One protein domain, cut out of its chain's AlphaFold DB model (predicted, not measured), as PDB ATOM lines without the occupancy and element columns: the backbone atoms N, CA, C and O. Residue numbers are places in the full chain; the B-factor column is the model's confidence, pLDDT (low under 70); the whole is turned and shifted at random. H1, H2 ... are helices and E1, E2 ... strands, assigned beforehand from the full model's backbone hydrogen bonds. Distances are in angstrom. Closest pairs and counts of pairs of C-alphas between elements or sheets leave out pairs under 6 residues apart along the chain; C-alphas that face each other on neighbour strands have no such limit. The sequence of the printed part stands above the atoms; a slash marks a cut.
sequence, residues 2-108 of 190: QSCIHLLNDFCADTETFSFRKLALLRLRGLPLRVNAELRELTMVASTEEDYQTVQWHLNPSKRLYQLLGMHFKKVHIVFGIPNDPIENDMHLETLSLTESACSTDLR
ATOM      1  N   GLN A   2     -43.067  38.790  12.298       72.56
ATOM      2  CA  GLN A   2     -42.365  38.738  10.999       72.56
ATOM      3  C   GLN A   2     -40.990  39.442  10.946       72.56
ATOM      4  O   GLN A   2     -40.031  38.893  10.405       72.56
ATOM      5  N   SER A   3     -40.837  40.604  11.592       71.50
ATOM      6  CA  SER A   3     -39.535  41.287  11.705       71.50
ATOM      7  C   SER A   3     -38.499  40.480  12.500       71.50
ATOM      8  O   SER A   3     -37.312  40.534  12.193       71.50
ATOM      9  N   CYS A   4     -38.929  39.705  13.503       75.94
ATOM     10  CA  CYS A   4     -38.035  38.827  14.266       75.94
ATOM     11  C   CYS A   4     -37.533  37.670  13.402       75.94
ATOM     12  O   CYS A   4     -36.348  37.352  13.432       75.94
ATOM     13  N   ILE A   5     -38.410  37.105  12.572       80.88
ATOM     14  CA  ILE A   5     -38.048  36.062  11.609       80.88
ATOM     15  C   ILE A   5     -37.067  36.594  10.558       80.88
ATOM     16  O   ILE A   5     -36.101  35.913  10.219       80.88
ATOM     17  N   HIS A   6     -37.252  37.824  10.073       74.81
ATOM     18  CA  HIS A   6     -36.280  38.459   9.178       74.81
ATOM     19  C   HIS A   6     -34.901  38.601   9.839       74.81
ATOM     20  O   HIS A   6     -33.889  38.250   9.240       74.81
ATOM     21  N   LEU A   7     -34.845  39.076  11.086       72.56
ATOM     22  CA  LEU A   7     -33.583  39.205  11.822       72.56
ATOM     23  C   LEU A   7     -32.918  37.848  12.078       72.56
ATOM     24  O   LEU A   7     -31.696  37.740  11.992       72.56
ATOM     25  N   LEU A   8     -33.710  36.811  12.356       81.38
ATOM     26  CA  LEU A   8     -33.214  35.449  12.522       81.38
ATOM     27  C   LEU A   8     -32.637  34.893  11.212       81.38
ATOM     28  O   LEU A   8     -31.567  34.290  11.235       81.38
ATOM     29  N   ASN A   9     -33.291  35.153  10.075       81.12
ATOM     30  CA  ASN A   9     -32.762  34.821   8.751       81.12
ATOM     31  C   ASN A   9     -31.415  35.503   8.499       81.12
ATOM     32  O   ASN A   9     -30.449  34.828   8.157       81.12
ATOM     33  N   ASP A  10     -31.330  36.819   8.702       72.12
ATOM     34  CA  ASP A  10     -30.088  37.570   8.489       72.12
ATOM     35  C   ASP A  10     -28.954  37.045   9.378       72.12
ATOM     36  O   ASP A  10     -27.819  36.891   8.923       72.12
ATOM     37  N   PHE A  11     -29.267  36.735  10.638       77.25
ATOM     38  CA  PHE A  11     -28.303  36.191  11.586       77.25
ATOM     39  C   PHE A  11     -27.805  34.800  11.165       77.25
ATOM     40  O   PHE A  11     -26.603  34.548  11.175       77.25
ATOM     41  N   CYS A  12     -28.711  33.901  10.772       79.88
ATOM     42  CA  CYS A  12     -28.351  32.543  10.355       79.88
ATOM     43  C   CYS A  12     -27.649  32.516   8.988       79.88
ATOM     44  O   CYS A  12     -26.846  31.620   8.723       79.88
ATOM     45  N   ALA A  13     -27.909  33.503   8.128       77.38
ATOM     46  CA  ALA A  13     -27.252  33.640   6.833       77.38
ATOM     47  C   ALA A  13     -25.777  34.061   6.943       77.38
ATOM     48  O   ALA A  13     -24.976  33.692   6.078       77.38
ATOM     49  N   ASP A  14     -25.385  34.791   7.995       69.94
ATOM     50  CA  ASP A  14     -23.994  35.208   8.212       69.94
ATOM     51  C   ASP A  14     -23.166  34.119   8.902       69.94
ATOM     52  O   ASP A  14     -22.670  34.249  10.017       69.94
ATOM     53  N   THR A  15     -23.012  33.009   8.202       66.62
ATOM     54  CA  THR A  15     -22.398  31.770   8.685       66.62
ATOM     55  C   THR A  15     -20.891  31.889   8.990       66.62
ATOM     56  O   THR A  15     -20.341  31.034   9.671       66.62
ATOM     57  N   GLU A  16     -20.236  32.989   8.596       60.12
ATOM     58  CA  GLU A  16     -18.879  33.348   9.060       60.12
ATOM     59  C   GLU A  16     -18.857  33.914  10.488       60.12
ATOM     60  O   GLU A  16     -17.877  33.743  11.210       60.12
ATOM     61  N   THR A  17     -19.918  34.611  10.908       66.50
ATOM     62  CA  THR A  17     -19.985  35.255  12.231       66.50
ATOM     63  C   THR A  17     -21.014  34.622  13.166       66.50
ATOM     64  O   THR A  17     -21.063  34.992  14.356       66.50
ATOM     65  N   PHE A  18     -21.792  33.668  12.637       74.81
ATOM     66  CA  PHE A  18     -22.765  32.866  13.358       74.81
ATOM     67  C   PHE A  18     -22.118  32.219  14.580       74.81
ATOM     68  O   PHE A  18     -21.002  31.706  14.552       74.81
ATOM     69  N   SER A  19     -22.836  32.272  15.692       79.12
ATOM     70  CA  SER A  19     -22.412  31.659  16.938       79.12
ATOM     71  C   SER A  19     -23.644  31.358  17.769       79.12
ATOM     72  O   SER A  19     -24.451  32.257  18.019       79.12
ATOM     73  N   PHE A  20     -23.745  30.123  18.261       85.12
ATOM     74  CA  PHE A  20     -24.815  29.713  19.171       85.12
ATOM     75  C   PHE A  20     -24.901  30.623  20.399       85.12
ATOM     76  O   PHE A  20     -25.992  31.022  20.791       85.12
ATOM     77  N   ARG A  21     -23.754  31.048  20.947       79.19
ATOM     78  CA  ARG A  21     -23.703  31.981  22.082       79.19
ATOM     79  C   ARG A  21     -24.337  33.329  21.743       79.19
ATOM     80  O   ARG A  21     -25.078  33.877  22.549       79.19
ATOM     81  N   LYS A  22     -24.048  33.877  20.558       76.94
ATOM     82  CA  LYS A  22     -24.641  35.147  20.114       76.94
ATOM     83  C   LYS A  22     -26.141  34.998  19.850       76.94
ATOM     84  O   LYS A  22     -26.884  35.910  20.192       76.94
ATOM     85  N   LEU A  23     -26.572  33.865  19.292       81.12
ATOM     86  CA  LEU A  23     -27.991  33.584  19.077       81.12
ATOM     87  C   LEU A  23     -28.753  33.449  20.401       81.12
ATOM     88  O   LEU A  23     -29.825  34.019  20.536       81.12
ATOM     89  N   ALA A  24     -28.181  32.769  21.397       80.75
ATOM     90  CA  ALA A  24     -28.779  32.638  22.729       80.75
ATOM     91  C   ALA A  24     -28.969  33.996  23.432       80.75
ATOM     92  O   ALA A  24     -29.883  34.172  24.231       80.75
ATOM     93  N   LEU A  25     -28.107  34.971  23.127       75.88
ATOM     94  CA  LEU A  25     -28.204  36.339  23.639       75.88
ATOM     95  C   LEU A  25     -29.105  37.244  22.779       75.88
ATOM     96  O   LEU A  25     -29.372  38.385  23.167       75.88
ATOM     97  N   LEU A  26     -29.566  36.771  21.617       75.81
ATOM     98  CA  LEU A  26     -30.390  37.546  20.698       75.81
ATOM     99  C   LEU A  26     -31.805  37.692  21.267       75.81
ATOM    100  O   LEU A  26     -32.617  36.774  21.236       75.81
ATOM    101  N   ARG A  27     -32.124  38.888  21.766       74.38
ATOM    102  CA  ARG A  27     -33.462  39.204  22.280       74.38
ATOM    103  C   ARG A  27     -34.386  39.655  21.149       74.38
ATOM    104  O   ARG A  27     -34.462  40.843  20.839       74.38
ATOM    105  N   LEU A  28     -35.105  38.710  20.549       78.25
ATOM    106  CA  LEU A  28     -36.157  38.991  19.571       78.25
ATOM    107  C   LEU A  28     -37.481  39.272  20.299       78.25
ATOM    108  O   LEU A  28     -38.097  38.369  20.866       78.25
ATOM    109  N   ARG A  29     -37.918  40.541  20.315       69.19
ATOM    110  CA  ARG A  29     -39.198  40.952  20.924       69.19
ATOM    111  C   ARG A  29     -40.364  40.286  20.179       69.19
ATOM    112  O   ARG A  29     -40.778  40.770  19.129       69.19
ATOM    113  N   GLY A  30     -40.872  39.187  20.733       76.38
ATOM    114  CA  GLY A  30     -42.001  38.424  20.193       76.38
ATOM    115  C   GLY A  30     -41.638  37.058  19.616       76.38
ATOM    116  O   GLY A  30     -42.521  36.400  19.100       76.38
ATOM    117  N   LEU A  31     -40.376  36.628  19.685       82.88
ATOM    118  CA  LEU A  31     -39.988  35.254  19.359       82.88
ATOM    119  C   LEU A  31     -38.863  34.814  20.299       82.88
ATOM    120  O   LEU A  31     -37.691  34.895  19.927       82.88
ATOM    121  N   PRO A  32     -39.180  34.434  21.547       87.75
ATOM    122  CA  PRO A  32     -38.171  33.937  22.462       87.75
ATOM    123  C   PRO A  32     -37.492  32.694  21.878       87.75
ATOM    124  O   PRO A  32     -38.153  31.776  21.388       87.75
ATOM    125  N   LEU A  33     -36.161  32.688  21.926       89.38
ATOM    126  CA  LEU A  33     -35.323  31.600  21.437       89.38
ATOM    127  C   LEU A  33     -34.543  31.005  22.605       89.38
ATOM    128  O   LEU A  33     -34.009  31.742  23.436       89.38
ATOM    129  N   ARG A  34     -34.428  29.681  22.640       89.31
ATOM    130  CA  ARG A  34     -33.546  28.963  23.570       89.31
ATOM    131  C   ARG A  34     -32.661  28.033  22.753       89.31
ATOM    132  O   ARG A  34     -33.145  27.344  21.864       89.31
ATOM    133  N   VAL A  35     -31.356  28.063  22.997       90.75
ATOM    134  CA  VAL A  35     -30.361  27.401  22.142       90.75
ATOM    135  C   VAL A  35     -29.615  26.358  22.957       90.75
ATOM    136  O   VAL A  35     -28.935  26.710  23.918       90.75
ATOM    137  N   ASN A  36     -29.684  25.097  22.535       92.12
ATOM    138  CA  ASN A  36     -28.807  24.044  23.024       92.12
ATOM    139  C   ASN A  36     -27.686  23.821  22.000       92.12
ATOM    140  O   ASN A  36     -27.863  23.151  20.982       92.12
ATOM    141  N   ALA A  37     -26.529  24.432  22.257       89.00
ATOM    142  CA  ALA A  37     -25.388  24.379  21.345       89.00
ATOM    143  C   ALA A  37     -24.770  22.974  21.247       89.00
ATOM    144  O   ALA A  37     -24.321  22.590  20.171       89.00
ATOM    145  N   GLU A  38     -24.769  22.212  22.346       91.44
ATOM    146  CA  GLU A  38     -24.176  20.869  22.409       91.44
ATOM    147  C   GLU A  38     -24.951  19.882  21.535       91.44
ATOM    148  O   GLU A  38     -24.365  19.139  20.749       91.44
ATOM    149  N   LEU A  39     -26.283  19.931  21.613       93.31
ATOM    150  CA  LEU A  39     -27.158  19.072  20.814       93.31
ATOM    151  C   LEU A  39     -27.452  19.644  19.417       93.31
ATOM    152  O   LEU A  39     -28.020  18.946  18.574       93.31
ATOM    153  N   ARG A  40     -27.026  20.887  19.143       92.88
ATOM    154  CA  ARG A  40     -27.419  21.673  17.960       92.88
ATOM    155  C   ARG A  40     -28.946  21.733  17.831       92.88
ATOM    156  O   ARG A  40     -29.493  21.473  16.760       92.88
ATOM    157  N   GLU A  41     -29.635  22.093  18.910       95.06
ATOM    158  CA  GLU A  41     -31.099  22.214  18.956       95.06
ATOM    159  C   GLU A  41     -31.519  23.662  19.252       95.06
ATOM    160  O   GLU A  41     -30.874  24.376  20.029       95.06
ATOM    161  N   LEU A  42     -32.595  24.109  18.603       94.81
ATOM    162  CA  LEU A  42     -33.195  25.430  18.802       94.81
ATOM    163  C   LEU A  42     -34.639  25.266  19.265       94.81
ATOM    164  O   LEU A  42     -35.430  24.627  18.584       94.81
ATOM    165  N   THR A  43     -35.012  25.914  20.360       93.62
ATOM    166  CA  THR A  43     -36.405  26.025  20.795       93.62
ATOM    167  C   THR A  43     -36.929  27.418  20.479       93.62
ATOM    168  O   THR A  43     -36.331  28.420  20.878       93.62
ATOM    169  N   MET A  44     -38.048  27.476  19.766       93.38
ATOM    170  CA  MET A  44     -38.781  28.689  19.423       93.38
ATOM    171  C   MET A  44     -40.079  28.708  20.232       93.38
ATOM    172  O   MET A  44     -40.872  27.771  20.153       93.38
ATOM    173  N   VAL A  45     -40.280  29.759  21.024       91.00
ATOM    174  CA  VAL A  45     -41.465  29.894  21.880       91.00
ATOM    175  C   VAL A  45     -42.530  30.701  21.141       91.00
ATOM    176  O   VAL A  45     -42.294  31.855  20.778       91.00
ATOM    177  N   ALA A  46     -43.696  30.102  20.926       90.81
ATOM    178  CA  ALA A  46     -44.903  30.782  20.477       90.81
ATOM    179  C   ALA A  46     -45.763  31.128  21.701       90.81
ATOM    180  O   ALA A  46     -45.986  30.284  22.565       90.81
ATOM    181  N   SER A  47     -46.239  32.370  21.793       88.50
ATOM    182  CA  SER A  47     -47.086  32.809  22.915       88.50
ATOM    183  C   SER A  47     -48.569  32.873  22.547       88.50
ATOM    184  O   SER A  47     -49.418  33.027  23.421       88.50
ATOM    185  N   THR A  48     -48.887  32.753  21.259       89.81
ATOM    186  CA  THR A  48     -50.249  32.719  20.724       89.81
ATOM    187  C   THR A  48     -50.352  31.678  19.608       89.81
ATOM    188  O   THR A  48     -49.344  31.264  19.034       89.81
ATOM    189  N   GLU A  49     -51.577  31.268  19.277       89.19
ATOM    190  CA  GLU A  49     -51.834  30.399  18.120       89.19
ATOM    191  C   GLU A  49     -51.372  31.064  16.809       89.19
ATOM    192  O   GLU A  49     -50.776  30.419  15.955       89.19
ATOM    193  N   GLU A  50     -51.566  32.378  16.661       90.50
ATOM    194  CA  GLU A  50     -51.116  33.127  15.479       90.50
ATOM    195  C   GLU A  50     -49.585  33.122  15.332       90.50
ATOM    196  O   GLU A  50     -49.048  32.954  14.230       90.50
ATOM    197  N   ASP A  51     -48.867  33.251  16.451       89.44
ATOM    198  CA  ASP A  51     -47.411  33.125  16.483       89.44
ATOM    199  C   ASP A  51     -46.967  31.729  16.042       89.44
ATOM    200  O   ASP A  51     -46.049  31.610  15.227       89.44
ATOM    201  N   TYR A  52     -47.637  30.683  16.538       91.31
ATOM    202  CA  TYR A  52     -47.369  29.299  16.157       91.31
ATOM    203  C   TYR A  52     -47.557  29.088  14.650       91.31
ATOM    204  O   TYR A  52     -46.622  28.647  13.980       91.31
ATOM    205  N   GLN A  53     -48.703  29.498  14.097       91.62
ATOM    206  CA  GLN A  53     -48.989  29.398  12.661       91.62
ATOM    207  C   GLN A  53     -47.950  30.154  11.818       91.62
ATOM    208  O   GLN A  53     -47.474  29.661  10.791       91.62
ATOM    209  N   THR A  54     -47.526  31.335  12.277       90.62
ATOM    210  CA  THR A  54     -46.492  32.125  11.597       90.62
ATOM    211  C   THR A  54     -45.138  31.413  11.605       90.62
ATOM    212  O   THR A  54     -44.470  31.330  10.571       90.62
ATOM    213  N   VAL A  55     -44.716  30.891  12.760       91.44
ATOM    214  CA  VAL A  55     -43.457  30.146  12.898       91.44
ATOM    215  C   VAL A  55     -43.489  28.896  12.020       91.44
ATOM    216  O   VAL A  55     -42.562  28.686  11.236       91.44
ATOM    217  N   GLN A  56     -44.577  28.128  12.068       93.06
ATOM    218  CA  GLN A  56     -44.754  26.922  11.265       93.06
ATOM    219  C   GLN A  56     -44.667  27.222   9.761       93.06
ATOM    220  O   GLN A  56     -43.933  26.548   9.035       93.06
ATOM    221  N   TRP A  57     -45.325  28.286   9.285       91.00
ATOM    222  CA  TRP A  57     -45.265  28.685   7.877       91.00
ATOM    223  C   TRP A  57     -43.834  28.959   7.402       91.00
ATOM    224  O   TRP A  57     -43.468  28.596   6.283       91.00
ATOM    225  N   HIS A  58     -43.010  29.588   8.246       89.69
ATOM    226  CA  HIS A  58     -41.614  29.901   7.938       89.69
ATOM    227  C   HIS A  58     -40.657  28.709   8.097       89.69
ATOM    228  O   HIS A  58     -39.580  28.727   7.498       89.69
ATOM    229  N   LEU A  59     -41.046  27.684   8.855       91.69
ATOM    230  CA  LEU A  59     -40.295  26.442   9.049       91.69
ATOM    231  C   LEU A  59     -40.690  25.335   8.057       91.69
ATOM    232  O   LEU A  59     -40.321  24.178   8.229       91.69
ATOM    233  N   ASN A  60     -41.394  25.670   6.980       89.12
ATOM    234  CA  ASN A  60     -41.599  24.741   5.876       89.12
ATOM    235  C   ASN A  60     -40.274  24.511   5.100       89.12
ATOM    236  O   ASN A  60     -39.569  25.488   4.836       89.12
ATOM    237  N   PRO A  61     -39.947  23.278   4.653       87.25
ATOM    238  CA  PRO A  61     -38.699  22.974   3.938       87.25
ATOM    239  C   PRO A  61     -38.399  23.824   2.695       87.25
ATOM    240  O   PRO A  61     -37.239  24.048   2.348       87.25
ATOM    241  N   SER A  62     -39.441  24.330   2.029       82.19
ATOM    242  CA  SER A  62     -39.322  25.229   0.873       82.19
ATOM    243  C   SER A  62     -38.929  26.666   1.240       82.19
ATOM    244  O   SER A  62     -38.665  27.489   0.362       82.19
ATOM    245  N   LYS A  63     -38.928  27.007   2.531       85.38
ATOM    246  CA  LYS A  63     -38.677  28.359   3.022       85.38
ATOM    247  C   LYS A  63     -37.232  28.522   3.446       85.38
ATOM    248  O   LYS A  63     -36.610  27.655   4.051       85.38
ATOM    249  N   ARG A  64     -36.738  29.735   3.217       84.44
ATOM    250  CA  ARG A  64     -35.364  30.124   3.525       84.44
ATOM    251  C   ARG A  64     -34.977  29.912   4.991       84.44
ATOM    252  O   ARG A  64     -33.853  29.493   5.244       84.44
ATOM    253  N   LEU A  65     -35.874  30.198   5.939       89.69
ATOM    254  CA  LEU A  65     -35.565  30.059   7.366       89.69
ATOM    255  C   LEU A  65     -35.273  28.603   7.728       89.69
ATOM    256  O   LEU A  65     -34.259  28.351   8.368       89.69
ATOM    257  N   TYR A  66     -36.109  27.659   7.282       90.94
ATOM    258  CA  TYR A  66     -35.866  26.228   7.484       90.94
ATOM    259  C   TYR A  66     -34.475  25.828   6.991       90.94
ATOM    260  O   TYR A  66     -33.693  25.229   7.724       90.94
ATOM    261  N   GLN A  67     -34.145  26.226   5.762       87.44
ATOM    262  CA  GLN A  67     -32.883  25.864   5.128       87.44
ATOM    263  C   GLN A  67     -31.678  26.481   5.860       87.44
ATOM    264  O   GLN A  67     -30.685  25.799   6.100       87.44
ATOM    265  N   LEU A  68     -31.773  27.753   6.270       87.06
ATOM    266  CA  LEU A  68     -30.734  28.442   7.041       87.06
ATOM    267  C   LEU A  68     -30.551  27.850   8.439       87.06
ATOM    268  O   LEU A  68     -29.419  27.705   8.894       87.06
ATOM    269  N   LEU A  69     -31.641  27.503   9.122       91.19
ATOM    270  CA  LEU A  69     -31.566  26.815  10.408       91.19
ATOM    271  C   LEU A  69     -30.945  25.427  10.240       91.19
ATOM    272  O   LEU A  69     -30.126  25.050  11.070       91.19
ATOM    273  N   GLY A  70     -31.245  24.721   9.146       89.31
ATOM    274  CA  GLY A  70     -30.697  23.395   8.851       89.31
ATOM    275  C   GLY A  70     -29.187  23.383   8.631       89.31
ATOM    276  O   GLY A  70     -28.560  22.344   8.785       89.31
ATOM    277  N   MET A  71     -28.568  24.535   8.354       86.38
ATOM    278  CA  MET A  71     -27.106  24.656   8.332       86.38
ATOM    279  C   MET A  71     -26.482  24.577   9.733       86.38
ATOM    280  O   MET A  71     -25.330  24.178   9.886       86.38
ATOM    281  N   HIS A  72     -27.219  24.994  10.764       87.75
ATOM    282  CA  HIS A  72     -26.684  25.204  12.113       87.75
ATOM    283  C   HIS A  72     -27.252  24.217  13.130       87.75
ATOM    284  O   HIS A  72     -26.535  23.796  14.036       87.75
ATOM    285  N   PHE A  73     -28.499  23.795  12.951       92.50
ATOM    286  CA  PHE A  73     -29.273  22.989  13.887       92.50
ATOM    287  C   PHE A  73     -29.666  21.646  13.278       92.50
ATOM    288  O   PHE A  73     -29.969  21.555  12.093       92.50
ATOM    289  N   LYS A  74     -29.708  20.611  14.118       92.81
ATOM    290  CA  LYS A  74     -30.268  19.296  13.782       92.81
ATOM    291  C   LYS A  74     -31.772  19.248  14.016       92.81
ATOM    292  O   LYS A  74     -32.485  18.553  13.297       92.81
ATOM    293  N   LYS A  75     -32.257  19.966  15.034       94.69
ATOM    294  CA  LYS A  75     -33.683  20.027  15.361       94.69
ATOM    295  C   LYS A  75     -34.124  21.426  15.747       94.69
ATOM    296  O   LYS A  75     -33.358  22.196  16.334       94.69
ATOM    297  N   VAL A  76     -35.386  21.705  15.450       94.94
ATOM    298  CA  VAL A  76     -36.114  22.864  15.956       94.94
ATOM    299  C   VAL A  76     -37.330  22.370  16.725       94.94
ATOM    300  O   VAL A  76     -38.121  21.592  16.202       94.94
ATOM    301  N   HIS A  77     -37.475  22.830  17.959       94.50
ATOM    302  CA  HIS A  77     -38.647  22.598  18.789       94.50
ATOM    303  C   HIS A  77     -39.510  23.850  18.777       94.50
ATOM    304  O   HIS A  77     -39.010  24.953  19.003       94.50
ATOM    305  N   ILE A  78     -40.804  23.683  18.547       93.69
ATOM    306  CA  ILE A  78     -41.791  24.741  18.721       93.69
ATOM    307  C   ILE A  78     -42.561  24.416  19.992       93.69
ATOM    308  O   ILE A  78     -43.061  23.301  20.165       93.69
ATOM    309  N   VAL A  79     -42.614  25.375  20.906       93.25
ATOM    310  CA  VAL A  79     -43.296  25.217  22.191       93.25
ATOM    311  C   VAL A  79     -44.248  26.376  22.416       93.25
ATOM    312  O   VAL A  79     -43.974  27.498  21.988       93.25
ATOM    313  N   PHE A  80     -45.353  26.110  23.097       90.69
ATOM    314  CA  PHE A  80     -46.224  27.144  23.623       90.69
ATOM    315  C   PHE A  80     -45.725  27.559  25.003       90.69
ATOM    316  O   PHE A  80     -45.557  26.707  25.875       90.69
ATOM    317  N   GLY A  81     -45.481  28.849  25.212       85.56
ATOM    318  CA  GLY A  81     -44.899  29.302  26.470       85.56
ATOM    319  C   GLY A  81     -44.974  30.802  26.699       85.56
ATOM    320  O   GLY A  81     -45.156  31.613  25.780       85.56
ATOM    321  N   ILE A  82     -44.803  31.167  27.966       78.62
ATOM    322  CA  ILE A  82     -44.723  32.556  28.401       78.62
ATOM    323  C   ILE A  82     -43.258  33.005  28.292       78.62
ATOM    324  O   ILE A  82     -42.343  32.283  28.702       78.62
ATOM    325  N   PRO A  83     -42.983  34.196  27.731       67.62
ATOM    326  CA  PRO A  83     -41.622  34.698  27.638       67.62
ATOM    327  C   PRO A  83     -40.945  34.757  29.016       67.62
ATOM    328  O   PRO A  83     -41.425  35.445  29.912       67.62
ATOM    329  N   ASN A  84     -39.775  34.121  29.130       67.81
ATOM    330  CA  ASN A  84     -38.940  34.018  30.340       67.81
ATOM    331  C   ASN A  84     -39.390  33.003  31.405       67.81
ATOM    332  O   ASN A  84     -38.720  32.916  32.433       67.81
ATOM    333  N   ASP A  85     -40.425  32.199  31.153       76.38
ATOM    334  CA  ASP A  85     -40.749  31.080  32.043       76.38
ATOM    335  C   ASP A  85     -39.754  29.912  31.881       76.38
ATOM    336  O   ASP A  85     -39.147  29.752  30.811       76.38
ATOM    337  N   PRO A  86     -39.556  29.079  32.920       72.25
ATOM    338  CA  PRO A  86     -38.767  27.849  32.821       72.25
ATOM    339  C   PRO A  86     -39.259  26.921  31.699       72.25
ATOM    340  O   PRO A  86     -40.451  26.859  31.421       72.25
ATOM    341  N   ILE A  87     -38.348  26.170  31.061       67.25
ATOM    342  CA  ILE A  87     -38.675  25.214  29.970       67.25
ATOM    343  C   ILE A  87     -39.673  24.148  30.425       67.25
ATOM    344  O   ILE A  87     -40.504  23.713  29.640       67.25
ATOM    345  N   GLU A  88     -39.615  23.768  31.696       73.50
ATOM    346  CA  GLU A  88     -40.498  22.772  32.312       73.50
ATOM    347  C   GLU A  88     -41.982  23.169  32.261       73.50
ATOM    348  O   GLU A  88     -42.844  22.295  32.319       73.50
ATOM    349  N   ASN A  89     -42.273  24.465  32.113       78.19
ATOM    350  CA  ASN A  89     -43.632  24.992  32.018       78.19
ATOM    351  C   ASN A  89     -44.113  25.165  30.570       78.19
ATOM    352  O   ASN A  89     -45.288  25.458  30.353       78.19
ATOM    353  N   ASP A  90     -43.226  25.015  29.582       85.19
ATOM    354  CA  ASP A  90     -43.598  25.164  28.180       85.19
ATOM    355  C   ASP A  90     -44.318  23.894  27.688       85.19
ATOM    356  O   ASP A  90     -43.866  22.766  27.896       85.19
ATOM    357  N   MET A  91     -45.424  24.068  26.966       86.94
ATOM    358  CA  MET A  91     -46.130  22.957  26.331       86.94
ATOM    359  C   MET A  91     -45.498  22.663  24.971       86.94
ATOM    360  O   MET A  91     -45.499  23.504  24.073       86.94
ATOM    361  N   HIS A  92     -44.963  21.457  24.795       89.06
ATOM    362  CA  HIS A  92     -44.391  21.054  23.515       89.06
ATOM    363  C   HIS A  92     -45.471  20.952  22.430       89.06
ATOM    364  O   HIS A  92     -46.464  20.254  22.622       89.06
ATOM    365  N   LEU A  93     -45.261  21.626  21.295       89.31
ATOM    366  CA  LEU A  93     -46.170  21.566  20.149       89.31
ATOM    367  C   LEU A  93     -45.620  20.633  19.073       89.31
ATOM    368  O   LEU A  93     -46.298  19.703  18.645       89.31
ATOM    369  N   GLU A  94     -44.382  20.877  18.641       91.62
ATOM    370  CA  GLU A  94     -43.809  20.192  17.485       91.62
ATOM    371  C   GLU A  94     -42.281  20.099  17.582       91.62
ATOM    372  O   GLU A  94     -41.604  21.011  18.064       91.62
ATOM    373  N   THR A  95     -41.721  18.999  17.071       92.38
ATOM    374  CA  THR A  95     -40.283  18.854  16.829       92.38
ATOM    375  C   THR A  95     -40.040  18.608  15.351       92.38
ATOM    376  O   THR A  95     -40.455  17.591  14.798       92.38
ATOM    377  N   LEU A  96     -39.288  19.507  14.729       91.94
ATOM    378  CA  LEU A  96     -38.855  19.402  13.348       91.94
ATOM    379  C   LEU A  96     -37.420  18.892  13.308       91.94
ATOM    380  O   LEU A  96     -36.511  19.516  13.859       91.94
ATOM    381  N   SER A  97     -37.209  17.775  12.618       91.69
ATOM    382  CA  SER A  97     -35.862  17.343  12.244       91.69
ATOM    383  C   SER A  97     -35.440  18.113  11.000       91.69
ATOM    384  O   SER A  97     -36.117  18.066   9.970       91.69
ATOM    385  N   LEU A  98     -34.341  18.851  11.108       88.06
ATOM    386  CA  LEU A  98     -33.784  19.582   9.983       88.06
ATOM    387  C   LEU A  98     -32.814  18.671   9.244       88.06
ATOM    388  O   LEU A  98     -31.902  18.094   9.836       88.06
ATOM    389  N   THR A  99     -33.011  18.535   7.941       77.12
ATOM    390  CA  THR A  99     -32.023  17.901   7.075       77.12
ATOM    391  C   THR A  99     -30.986  18.943   6.665       77.12
ATOM    392  O   THR A  99     -31.332  20.039   6.222       77.12
ATOM    393  N   GLU A 100     -29.697  18.608   6.795       64.12
ATOM    394  CA  GLU A 100     -28.593  19.379   6.201       64.12
ATOM    395  C   GLU A 100     -28.674  19.222   4.669       64.12
ATOM    396  O   GLU A 100     -27.927  18.466   4.057       64.12
ATOM    397  N   SER A 101     -29.663  19.858   4.033       52.31
ATOM    398  CA  SER A 101     -29.925  19.709   2.595       52.31
ATOM    399  C   SER A 101     -29.390  20.871   1.761       52.31
ATOM    400  O   SER A 101     -29.495  20.841   0.537       52.31
ATOM    401  N   ALA A 102     -28.874  21.925   2.392       52.84
ATOM    402  CA  ALA A 102     -28.536  23.151   1.694       52.84
ATOM    403  C   ALA A 102     -27.026  23.318   1.514       52.84
ATOM    404  O   ALA A 102     -26.275  23.465   2.480       52.84
ATOM    405  N   CYS A 103     -26.595  23.386   0.254       46.44
ATOM    406  CA  CYS A 103     -25.302  23.957  -0.101       46.44
ATOM    407  C   CYS A 103     -25.236  25.382   0.473       46.44
ATOM    408  O   CYS A 103     -25.994  26.259   0.058       46.44
ATOM    409  N   SER A 104     -24.343  25.629   1.442       49.03
ATOM    410  CA  SER A 104     -24.217  26.928   2.139       49.03
ATOM    411  C   SER A 104     -24.036  28.136   1.200       49.03
ATOM    412  O   SER A 104     -24.300  29.277   1.583       49.03
ATOM    413  N   THR A 105     -23.601  27.876  -0.034       46.91
ATOM    414  CA  THR A 105     -23.426  28.833  -1.126       46.91
ATOM    415  C   THR A 105     -24.731  29.311  -1.765       46.91
ATOM    416  O   THR A 105     -24.748  30.448  -2.220       46.91
ATOM    417  N   ASP A 106     -25.817  28.529  -1.747       48.12
ATOM    418  CA  ASP A 106     -27.103  28.914  -2.367       48.12
ATOM    419  C   ASP A 106     -28.005  29.728  -1.421       48.12
ATOM    420  O   ASP A 106     -28.813  30.550  -1.853       48.12
ATOM    421  N   LEU A 107     -27.842  29.558  -0.102       51.94
ATOM    422  CA  LEU A 107     -28.614  30.294   0.914       51.94
ATOM    423  C   LEU A 107     -28.031  31.667   1.263       51.94
ATOM    424  O   LEU A 107     -28.735  32.554   1.772       51.94
ATOM    425  N   ARG A 108     -26.743  31.862   0.976       53.88
ATOM    426  CA  ARG A 108     -26.116  33.178   0.872       53.88
ATOM    427  C   ARG A 108     -26.414  33.679  -0.533       53.88
ATOM    428  O   ARG A 108     -25.818  33.199  -1.484       53.88
TER     429      ARG A 108
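AT A GLANCE: This is residues 2 to 108 of the 190 residues of an uncharacterized protein of Gammaproteobacteria bacterium (UniProt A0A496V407). A strongly twisted sheet of four strands forms a wall, with H3 running along one face and H2 over E1 on that same face. H1 packs on H4, off the sheet, and the stretch after E4 runs out to the small H5 at one end of the longest axis. The printed part has 107 residues, with five named helices and four named strands in the order H1 H2 E1 E2 H3 H4 E3 E4 H5. The sheet's order is E1 E2 E3 E4, mixed, and the class is mixed, helices and strands. The whole is compact, with a radius of gyration of the C-alphas of 12.9 A and spans of 38 by 26 by 25 A.

IN THESE COORDINATES: Find C-alpha 2 at (-42.365, 38.738, 10.999); from there H1 runs through residues 2 to 13, 16.5 A long. Next come H2, residues 20 to 24, and E1, residues 33 to 36. E2, residues 41 to 46, covers 16.3 A, and H3, residues 49 to 58, covers 14.4 A. H4 is residues 64 to 70, and E3, residues 75 to 80, is 16.6 A long. E4 starts at C-alpha 91 at (-46.130, 22.957, 26.331) and runs 18.3 A to residue 97. H5, residues 104 to 107, ends at C-alpha 107 at (-28.614, 30.294, 0.914).

HOW THE PARTS SIT: Begin with the sheet. E1 and E2 form an antiparallel hairpin, with N 34 and O 43 2.9 A apart, within hydrogen-bond range. E2 and E3 are parallel, with N 44 and O 77 at 2.8 A; with H3 and H4 between them they make a strand-helix-strand unit, two parallel neighbour strands joined through helices, and its crossover is right-handed. E3 and E4 are an antiparallel hairpin, with N 78 and O 94 at 2.8 A. H3 is on the sheet at a height of 9.1 A, making two layers, a helix over one face of a sheet; on the local plane its line stands at 4 degrees to E3, along the strands. H2 lies over E1 on the same face, its closest C-alphas being Ala 24 and Val 35, 5.5 A apart. H4 only grazes the sheet, with residues 66 to 70. H1 touches H4 at a steep tilt of 50 degrees, the same way, the C-alphas of Asn 9 and Leu 65 coming within 5.7 A. H4 and H5 only just touch, with 3 pairs of C-alphas within 8 A, the closest being Leu 68 and Leu 107 at 6.7 A. In H1, H2, H3 and H4 every O i to N i+4 pair is within hydrogen-bond range; H5 is too short for one.

THE WHOLE: Look for the two C-alphas farthest apart at Asn 89 and Thr 105, 39.0 A. The printed part has no cut, and no link is long. The mean pLDDT of the printed part is 81.5; it is under 70 at residues 14 to 17, 29, 83 to 84, 87 and 100 to 108.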